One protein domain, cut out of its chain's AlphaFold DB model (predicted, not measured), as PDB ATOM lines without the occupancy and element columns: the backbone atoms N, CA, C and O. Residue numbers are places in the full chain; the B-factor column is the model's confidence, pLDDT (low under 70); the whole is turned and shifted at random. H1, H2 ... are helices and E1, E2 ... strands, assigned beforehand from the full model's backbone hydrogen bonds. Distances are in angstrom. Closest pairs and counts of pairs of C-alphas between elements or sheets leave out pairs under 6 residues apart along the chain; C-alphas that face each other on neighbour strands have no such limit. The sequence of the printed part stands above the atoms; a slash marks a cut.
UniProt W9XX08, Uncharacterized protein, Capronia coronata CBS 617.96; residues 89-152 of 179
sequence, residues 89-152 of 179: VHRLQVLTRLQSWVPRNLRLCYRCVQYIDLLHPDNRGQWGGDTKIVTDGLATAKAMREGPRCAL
ATOM      1  N   VAL A  89     -42.634  27.031  16.757       77.25
ATOM      2  CA  VAL A  89     -43.814  26.725  17.580       77.25
ATOM      3  C   VAL A  89     -45.111  27.106  16.864       77.25
ATOM      4  O   VAL A  89     -45.990  26.262  16.743       77.25
ATOM      5  N   HIS A  90     -45.217  28.322  16.312       74.12
ATOM      6  CA  HIS A  90     -46.405  28.733  15.547       74.12
ATOM      7  C   HIS A  90     -46.648  27.817  14.344       74.12
ATOM      8  O   HIS A  90     -47.771  27.392  14.091       74.12
ATOM      9  N   ARG A  91     -45.582  27.461  13.616       77.06
ATOM     10  CA  ARG A  91     -45.696  26.536  12.483       77.06
ATOM     11  C   ARG A  91     -46.166  25.153  12.940       77.06
ATOM     12  O   ARG A  91     -47.001  24.554  12.272       77.06
ATOM     13  N   LEU A  92     -45.672  24.663  14.076       84.38
ATOM     14  CA  LEU A  92     -46.114  23.390  14.634       84.38
ATOM     15  C   LEU A  92     -47.601  23.417  15.012       84.38
ATOM     16  O   LEU A  92     -48.313  22.504  14.622       84.38
ATOM     17  N   GLN A  93     -48.079  24.475  15.677       81.25
ATOM     18  CA  GLN A  93     -49.491  24.629  16.072       81.25
ATOM     19  C   GLN A  93     -50.463  24.513  14.895       81.25
ATOM     20  O   GLN A  93     -51.542  23.947  15.035       81.25
ATOM     21  N   VAL A  94     -50.091  25.052  13.733       81.62
ATOM     22  CA  VAL A  94     -50.899  24.919  12.517       81.62
ATOM     23  C   VAL A  94     -50.832  23.487  11.990       81.62
ATOM     24  O   VAL A  94     -51.861  22.882  11.708       81.62
ATOM     25  N   LEU A  95     -49.629  22.920  11.878       84.25
ATOM     26  CA  LEU A  95     -49.444  21.598  11.280       84.25
ATOM     27  C   LEU A  95     -50.091  20.472  12.092       84.25
ATOM     28  O   LEU A  95     -50.607  19.542  11.478       84.25
ATOM     29  N   THR A  96     -50.095  20.549  13.426       86.56
ATOM     30  CA  THR A  96     -50.739  19.536  14.280       86.56
ATOM     31  C   THR A  96     -52.250  19.498  14.079       86.56
ATOM     32  O   THR A  96     -52.830  18.420  14.017       86.56
ATOM     33  N   ARG A  97     -52.890  20.657  13.874       83.56
ATOM     34  CA  ARG A  97     -54.334  20.751  13.597       83.56
ATOM     35  C   ARG A  97     -54.730  20.163  12.244       83.56
ATOM     36  O   ARG A  97     -55.851  19.698  12.089       83.56
ATOM     37  N   LEU A  98     -53.817  20.180  11.273       82.00
ATOM     38  CA  LEU A  98     -54.073  19.684   9.918       82.00
ATOM     39  C   LEU A  98     -53.961  18.162   9.792       82.00
ATOM     40  O   LEU A  98     -54.245  17.631   8.723       82.00
ATOM     41  N   GLN A  99     -53.558  17.448  10.847       81.25
ATOM     42  CA  GLN A  99     -53.268  16.015  10.781       81.25
ATOM     43  C   GLN A  99     -54.428  15.184  10.226       81.25
ATOM     44  O   GLN A  99     -54.196  14.264   9.447       81.25
ATOM     45  N   SER A 100     -55.669  15.511  10.590       82.06
ATOM     46  CA  SER A 100     -56.858  14.794  10.113       82.06
ATOM     47  C   SER A 100     -57.130  14.991   8.619       82.06
ATOM     48  O   SER A 100     -57.841  14.189   8.021       82.06
ATOM     49  N   TRP A 101     -56.581  16.046   8.014       82.62
ATOM     50  CA  TRP A 101     -56.773  16.396   6.603       82.62
ATOM     51  C   TRP A 101     -55.610  15.919   5.730       82.62
ATOM     52  O   TRP A 101     -55.680  15.984   4.504       82.62
ATOM     53  N   VAL A 102     -54.521  15.471   6.351       82.69
ATOM     54  CA  VAL A 102     -53.314  15.055   5.648       82.69
ATOM     55  C   VAL A 102     -53.406  13.561   5.290       82.69
ATOM     56  O   VAL A 102     -53.802  12.751   6.132       82.69
ATOM     57  N   PRO A 103     -53.019  13.159   4.063       88.56
ATOM     58  CA  PRO A 103     -52.944  11.756   3.664       88.56
ATOM     59  C   PRO A 103     -52.125  10.882   4.623       88.56
ATOM     60  O   PRO A 103     -51.090  11.300   5.139       88.56
ATOM     61  N   ARG A 104     -52.542   9.620   4.804       87.31
ATOM     62  CA  ARG A 104     -51.906   8.674   5.745       87.31
ATOM     63  C   ARG A 104     -50.443   8.351   5.424       87.31
ATOM     64  O   ARG A 104     -49.714   7.919   6.311       87.31
ATOM     65  N   ASN A 105     -50.011   8.541   4.177       87.81
ATOM     66  CA  ASN A 105     -48.617   8.352   3.769       87.81
ATOM     67  C   ASN A 105     -47.706   9.517   4.181       87.81
ATOM     68  O   ASN A 105     -46.498   9.435   3.983       87.81
ATOM     69  N   LEU A 106     -48.255  10.591   4.749       88.69
ATOM     70  CA  LEU A 106     -47.484  11.708   5.269       88.69
ATOM     71  C   LEU A 106     -47.546  11.718   6.794       88.69
ATOM     72  O   LEU A 106     -48.604  11.581   7.403       88.69
ATOM     73  N   ARG A 107     -46.401  11.950   7.431       89.75
ATOM     74  CA  ARG A 107     -46.308  12.032   8.891       89.75
ATOM     75  C   ARG A 107     -45.588  13.293   9.334       89.75
ATOM     76  O   ARG A 107     -44.547  13.649   8.786       89.75
ATOM     77  N   LEU A 108     -46.129  13.979  10.338       91.50
ATOM     78  CA  LEU A 108     -45.546  15.213  10.862       91.50
ATOM     79  C   LEU A 108     -44.292  14.920  11.695       91.50
ATOM     80  O   LEU A 108     -44.351  14.221  12.704       91.50
ATOM     81  N   CYS A 109     -43.158  15.500  11.302       90.62
ATOM     82  CA  CYS A 109     -41.935  15.509  12.100       90.62
ATOM     83  C   CYS A 109     -41.845  16.809  12.907       90.62
ATOM     84  O   CYS A 109     -41.831  17.899  12.335       90.62
ATOM     85  N   TYR A 110     -41.725  16.706  14.229       92.81
ATOM     86  CA  TYR A 110     -41.729  17.841  15.159       92.81
ATOM     87  C   TYR A 110     -40.390  18.571  15.209       92.81
ATOM     88  O   TYR A 110     -40.352  19.795  15.326       92.81
ATOM     89  N   ARG A 111     -39.281  17.840  15.046       87.75
ATOM     90  CA  ARG A 111     -37.951  18.454  14.943       87.75
ATOM     91  C   ARG A 111     -37.796  19.210  13.632       87.75
ATOM     92  O   ARG A 111     -37.220  20.293  13.620       87.75
ATOM     93  N   CYS A 112     -38.283  18.639  12.537       86.62
ATOM     94  CA  CYS A 112     -38.154  19.204  11.203       86.62
ATOM     95  C   CYS A 112     -39.302  20.235  10.912       86.62
ATOM     96  O   CYS A 112     -39.123  21.150  10.111       86.62
ATOM     97  N   VAL A 113     -40.431  20.169  11.639       87.56
ATOM     98  CA  VAL A 113     -41.654  21.006  11.524       87.56
ATOM     99  C   VAL A 113     -42.291  20.942  10.132       87.56
ATOM    100  O   VAL A 113     -42.578  21.956   9.493       87.56
ATOM    101  N   GLN A 114     -42.453  19.722   9.629       88.81
ATOM    102  CA  GLN A 114     -42.955  19.453   8.284       88.81
ATOM    103  C   GLN A 114     -43.496  18.028   8.167       88.81
ATOM    104  O   GLN A 114     -43.045  17.131   8.884       88.81
ATOM    105  N   TYR A 115     -44.459  17.843   7.265       89.94
ATOM    106  CA  TYR A 115     -44.944  16.525   6.873       89.94
ATOM    107  C   TYR A 115     -43.915  15.848   5.973       89.94
ATOM    108  O   TYR A 115     -43.417  16.446   5.024       89.94
ATOM    109  N   ILE A 116     -43.578  14.615   6.321       90.69
ATOM    110  CA  ILE A 116     -42.587  13.792   5.646       90.69
ATOM    111  C   ILE A 116     -43.322  12.668   4.932       90.69
ATOM    112  O   ILE A 116     -44.133  11.982   5.556       90.69
ATOM    113  N   ASP A 117     -43.018  12.486   3.652       90.25
ATOM    114  CA  ASP A 117     -43.533  11.366   2.874       90.25
ATOM    115  C   ASP A 117     -42.845  10.066   3.278       90.25
ATOM    116  O   ASP A 117     -41.625   9.926   3.161       90.25
ATOM    117  N   LEU A 118     -43.649   9.130   3.773       86.56
ATOM    118  CA  LEU A 118     -43.214   7.818   4.230       86.56
ATOM    119  C   LEU A 118     -42.829   6.895   3.068       86.56
ATOM    120  O   LEU A 118     -42.109   5.925   3.291       86.56
ATOM    121  N   LEU A 119     -43.292   7.180   1.846       87.44
ATOM    122  CA  LEU A 119     -42.994   6.364   0.666       87.44
ATOM    123  C   LEU A 119     -41.643   6.720   0.032       87.44
ATOM    124  O   LEU A 119     -41.063   5.900  -0.687       87.44
ATOM    125  N   HIS A 120     -41.117   7.913   0.321       85.81
ATOM    126  CA  HIS A 120     -39.849   8.364  -0.233       85.81
ATOM    127  C   HIS A 120     -38.674   7.515   0.299       85.81
ATOM    128  O   HIS A 120     -38.558   7.341   1.518       85.81
ATOM    129  N   PRO A 121     -37.762   7.028  -0.567       84.06
ATOM    130  CA  PRO A 121     -36.642   6.171  -0.167       84.06
ATOM    131  C   PRO A 121     -35.781   6.738   0.969       84.06
ATOM    132  O   PRO A 121     -35.482   6.021   1.919       84.06
ATOM    133  N   ASP A 122     -35.464   8.033   0.931       78.56
ATOM    134  CA  ASP A 122     -34.624   8.691   1.948       78.56
ATOM    135  C   ASP A 122     -35.269   8.778   3.339       78.56
ATOM    136  O   ASP A 122     -34.590   9.000   4.343       78.56
ATOM    137  N   ASN A 123     -36.590   8.609   3.418       81.19
ATOM    138  CA  ASN A 123     -37.335   8.635   4.674       81.19
ATOM    139  C   ASN A 123     -37.578   7.229   5.236       81.19
ATOM    140  O   ASN A 123     -38.224   7.097   6.280       81.19
ATOM    141  N   ARG A 124     -37.056   6.187   4.571       74.56
ATOM    142  CA  ARG A 124     -37.123   4.803   5.046       74.56
ATOM    143  C   ARG A 124     -36.330   4.676   6.343       74.56
ATOM    144  O   ARG A 124     -35.144   4.983   6.405       74.56
ATOM    145  N   GLY A 125     -37.001   4.225   7.395       81.38
ATOM    146  CA  GLY A 125     -36.380   3.976   8.688       81.38
ATOM    147  C   GLY A 125     -37.357   4.094   9.846       81.38
ATOM    148  O   GLY A 125     -38.513   4.498   9.691       81.38
ATOM    149  N   GLN A 126     -36.871   3.736  11.031       87.19
ATOM    150  CA  GLN A 126     -37.653   3.839  12.251       87.19
ATOM    151  C   GLN A 126     -37.860   5.312  12.614       87.19
ATOM    152  O   GLN A 126     -36.926   6.112  12.598       87.19
ATOM    153  N   TRP A 127     -39.100   5.662  12.940       89.88
ATOM    154  CA  TRP A 127     -39.429   6.954  13.530       89.88
ATOM    155  C   TRP A 127     -39.169   6.914  15.032       89.88
ATOM    156  O   TRP A 127     -39.426   5.905  15.681       89.88
ATOM    157  N   GLY A 128     -38.677   8.020  15.574       89.69
ATOM    158  CA  GLY A 128     -38.365   8.166  16.992       89.69
ATOM    159  C   GLY A 128     -39.253   9.209  17.658       89.69
ATOM    160  O   GLY A 128     -40.040   9.878  16.986       89.69
ATOM    161  N   GLY A 129     -39.067   9.386  18.965       90.31
ATOM    162  CA  GLY A 129     -39.860  10.308  19.781       90.31
ATOM    163  C   GLY A 129     -41.240   9.761  20.156       90.31
ATOM    164  O   GLY A 129     -41.648   8.690  19.709       90.31
ATOM    165  N   ASP A 130     -41.955  10.512  20.987       87.50
ATOM    166  CA  ASP A 130     -43.278  10.155  21.488       87.50
ATOM    167  C   ASP A 130     -44.372  10.553  20.492       87.50
ATOM    168  O   ASP A 130     -44.580  11.723  20.162       87.50
ATOM    169  N   THR A 131     -45.089   9.547  20.006       83.75
ATOM    170  CA  THR A 131     -46.147   9.686  19.008       83.75
ATOM    171  C   THR A 131     -47.468  10.158  19.591       83.75
ATOM    172  O   THR A 131     -48.275  10.700  18.836       83.75
ATOM    173  N   LYS A 132     -47.677  10.013  20.906       85.62
ATOM    174  CA  LYS A 132     -48.897  10.465  21.593       85.62
ATOM    175  C   LYS A 132     -49.044  11.985  21.566       85.62
ATOM    176  O   LYS A 132     -50.130  12.522  21.407       85.62
ATOM    177  N   ILE A 133     -47.917  12.694  21.568       84.94
ATOM    178  CA  ILE A 133     -47.868  14.157  21.450       84.94
ATOM    179  C   ILE A 133     -48.607  14.660  20.197       84.94
ATOM    180  O   ILE A 133     -49.185  15.747  20.210       84.94
ATOM    181  N   VAL A 134     -48.593  13.871  19.119       81.06
ATOM    182  CA  VAL A 134     -49.303  14.189  17.876       81.06
ATOM    183  C   VAL A 134     -50.797  13.968  18.021       81.06
ATOM    184  O   VAL A 134     -51.566  14.858  17.670       81.06
ATOM    185  N   THR A 135     -51.202  12.813  18.553       77.31
ATOM    186  CA  THR A 135     -52.621  12.472  18.732       77.31
ATOM    187  C   THR A 135     -53.330  13.449  19.662       77.31
ATOM    188  O   THR A 135     -54.489  13.770  19.430       77.31
ATOM    189  N   ASP A 136     -52.606  13.994  20.638       81.31
ATOM    190  CA  ASP A 136     -53.133  14.962  21.602       81.31
ATOM    191  C   ASP A 136     -53.069  16.414  21.081       81.31
ATOM    192  O   ASP A 136     -53.405  17.362  21.791       81.31
ATOM    193  N   GLY A 137     -52.596  16.625  19.845       79.88
ATOM    194  CA  GLY A 137     -52.518  17.942  19.210       79.88
ATOM    195  C   GLY A 137     -51.533  18.914  19.870       79.88
ATOM    196  O   GLY A 137     -51.587  20.123  19.620       79.88
ATOM    197  N   LEU A 138     -50.616  18.419  20.708       84.94
ATOM    198  CA  LEU A 138     -49.693  19.248  21.476       84.94
ATOM    199  C   LEU A 138     -48.653  19.909  20.566       84.94
ATOM    200  O   LEU A 138     -47.974  19.254  19.778       84.94
ATOM    201  N   ALA A 139     -48.469  21.218  20.733       83.62
ATOM    202  CA  ALA A 139     -47.517  22.025  19.965       83.62
ATOM    203  C   ALA A 139     -46.666  22.932  20.874       83.62
ATOM    204  O   ALA A 139     -46.473  24.117  20.609       83.62
ATOM    205  N   THR A 140     -46.186  22.380  21.991       84.12
ATOM    206  CA  THR A 140     -45.355  23.085  22.982       84.12
ATOM    207  C   THR A 140     -43.856  22.973  22.672       84.12
ATOM    208  O   THR A 140     -43.421  22.141  21.874       84.12
ATOM    209  N   ALA A 141     -43.017  23.771  23.344       80.69
ATOM    210  CA  ALA A 141     -41.558  23.628  23.247       80.69
ATOM    211  C   ALA A 141     -41.067  22.242  23.720       80.69
ATOM    212  O   ALA A 141     -40.110  21.702  23.167       80.69
ATOM    213  N   LYS A 142     -41.749  21.641  24.707       86.19
ATOM    214  CA  LYS A 142     -41.512  20.254  25.131       86.19
ATOM    215  C   LYS A 142     -41.838  19.280  24.000       86.19
ATOM    216  O   LYS A 142     -40.987  18.479  23.631       86.19
ATOM    217  N   ALA A 143     -43.004  19.439  23.376       86.44
ATOM    218  CA  ALA A 143     -43.422  18.632  22.238       86.44
ATOM    219  C   ALA A 143     -42.424  18.701  21.071       86.44
ATOM    220  O   ALA A 143     -42.102  17.688  20.467       86.44
ATOM    221  N   MET A 144     -41.853  19.871  20.789       84.00
ATOM    222  CA  MET A 144     -40.799  20.009  19.777       84.00
ATOM    223  C   MET A 144     -39.531  19.195  20.070       84.00
ATOM    224  O   MET A 144     -38.811  18.829  19.140       84.00
ATOM    225  N   ARG A 145     -39.231  18.947  21.351       85.62
ATOM    226  CA  ARG A 145     -38.093  18.124  21.772       85.62
ATOM    227  C   ARG A 145     -38.460  16.646  21.796       85.62
ATOM    228  O   ARG A 145     -37.682  15.841  21.314       85.62
ATOM    229  N   GLU A 146     -39.614  16.276  22.317       89.81
ATOM    230  CA  GLU A 146     -39.928  14.865  22.581       89.81
ATOM    231  C   GLU A 146     -40.781  14.214  21.492       89.81
ATOM    232  O   GLU A 146     -40.766  12.997  21.360       89.81
ATOM    233  N   GLY A 147     -41.488  15.008  20.690       91.94
ATOM    234  CA  GLY A 147     -42.429  14.537  19.681       91.94
ATOM    235  C   GLY A 147     -41.775  13.841  18.486       91.94
ATOM    236  O   GLY A 147     -40.545  13.760  18.395       91.94
ATOM    237  N   PRO A 148     -42.584  13.363  17.524       93.19
ATOM    238  CA  PRO A 148     -42.111  12.430  16.511       93.19
ATOM    239  C   PRO A 148     -41.032  12.995  15.608       93.19
ATOM    240  O   PRO A 148     -41.092  14.143  15.155       93.19
ATOM    241  N   ARG A 149     -40.050  12.152  15.297       92.00
ATOM    242  CA  ARG A 149     -38.896  12.492  14.468       92.00
ATOM    243  C   ARG A 149     -38.757  11.502  13.324       92.00
ATOM    244  O   ARG A 149     -38.805  10.293  13.540       92.00
ATOM    245  N   CYS A 150     -38.557  12.025  12.116       91.25
ATOM    246  CA  CYS A 150     -38.263  11.197  10.951       91.25
ATOM    247  C   CYS A 150     -36.870  10.566  11.052       91.25
ATOM    248  O   CYS A 150     -36.002  11.074  11.768       91.25
ATOM    249  N   ALA A 151     -36.646   9.500  10.283       89.56
ATOM    250  CA  ALA A 151     -35.394   8.746  10.264       89.56
ATOM    251  C   ALA A 151     -34.159   9.637  10.023       89.56
ATOM    252  O   ALA A 151     -33.158   9.502  10.722       89.56
ATOM    253  N   LEU A 152     -34.252  10.619   9.119       88.44
ATOM    254  CA  LEU A 152     -33.187  11.600   8.875       88.44
ATOM    255  C   LEU A 152     -32.889  12.458  10.112       88.44
ATOM    256  O   LEU A 152     -31.734  12.624  10.501       88.44
TER     257      LEU A 152
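AT A GLANCE: This is residues 89 to 152 of the 179 residues of an uncharacterized protein of Capronia coronata CBS 617.96 (UniProt W9XX08). A two-strand hairpin, E1 and E2, lies near the middle, with three short helices in a loose triangle toward one end and a long loop, residues 118 to 131, reaching the other end. The 64 printed residues hold three named helices and two strands, in the order H1, E1, E2, H2, H3. The class is mixed, with under half the residues in named elements; the whole is compact, radius of gyration of the C-alphas 10.8 A, spanning 30 by 23 by 18 A.

HOW THE PARTS SIT: The closest C-alphas of H1, residues 89 to 97, and E1, residues 106 to 109, are Leu 95 and Leu 108, 7.5 A apart. E1 and E2, residues 114 to 117, form an antiparallel hairpin, with N 107 and O 116 within hydrogen-bond range at 2.9 A. H1 is close but not clearly touching H3, residues 141 to 146; their closest C-alphas, Val 89 and Ala 141, are 6.8 A apart. H2, residues 132 to 135, is close but not clearly touching H3, closest C-alphas Ile 133 and Ala 143, 6.4 A. Every O i to N i+4 pair in H3 is within range, and 4 of 5 in H1; H2 is too short for one.

IN THESE COORDINATES: H1, 12.7 A long, begins at C-alpha 89 (-43.814, 26.725, 17.580); H3, 8.9 A, ends at C-alpha 146 (-39.928, 14.865, 22.581).

THE WHOLE: The printed part has no cut; the E2 to H2 link is long; no printed residue is under 70 in pLDDT.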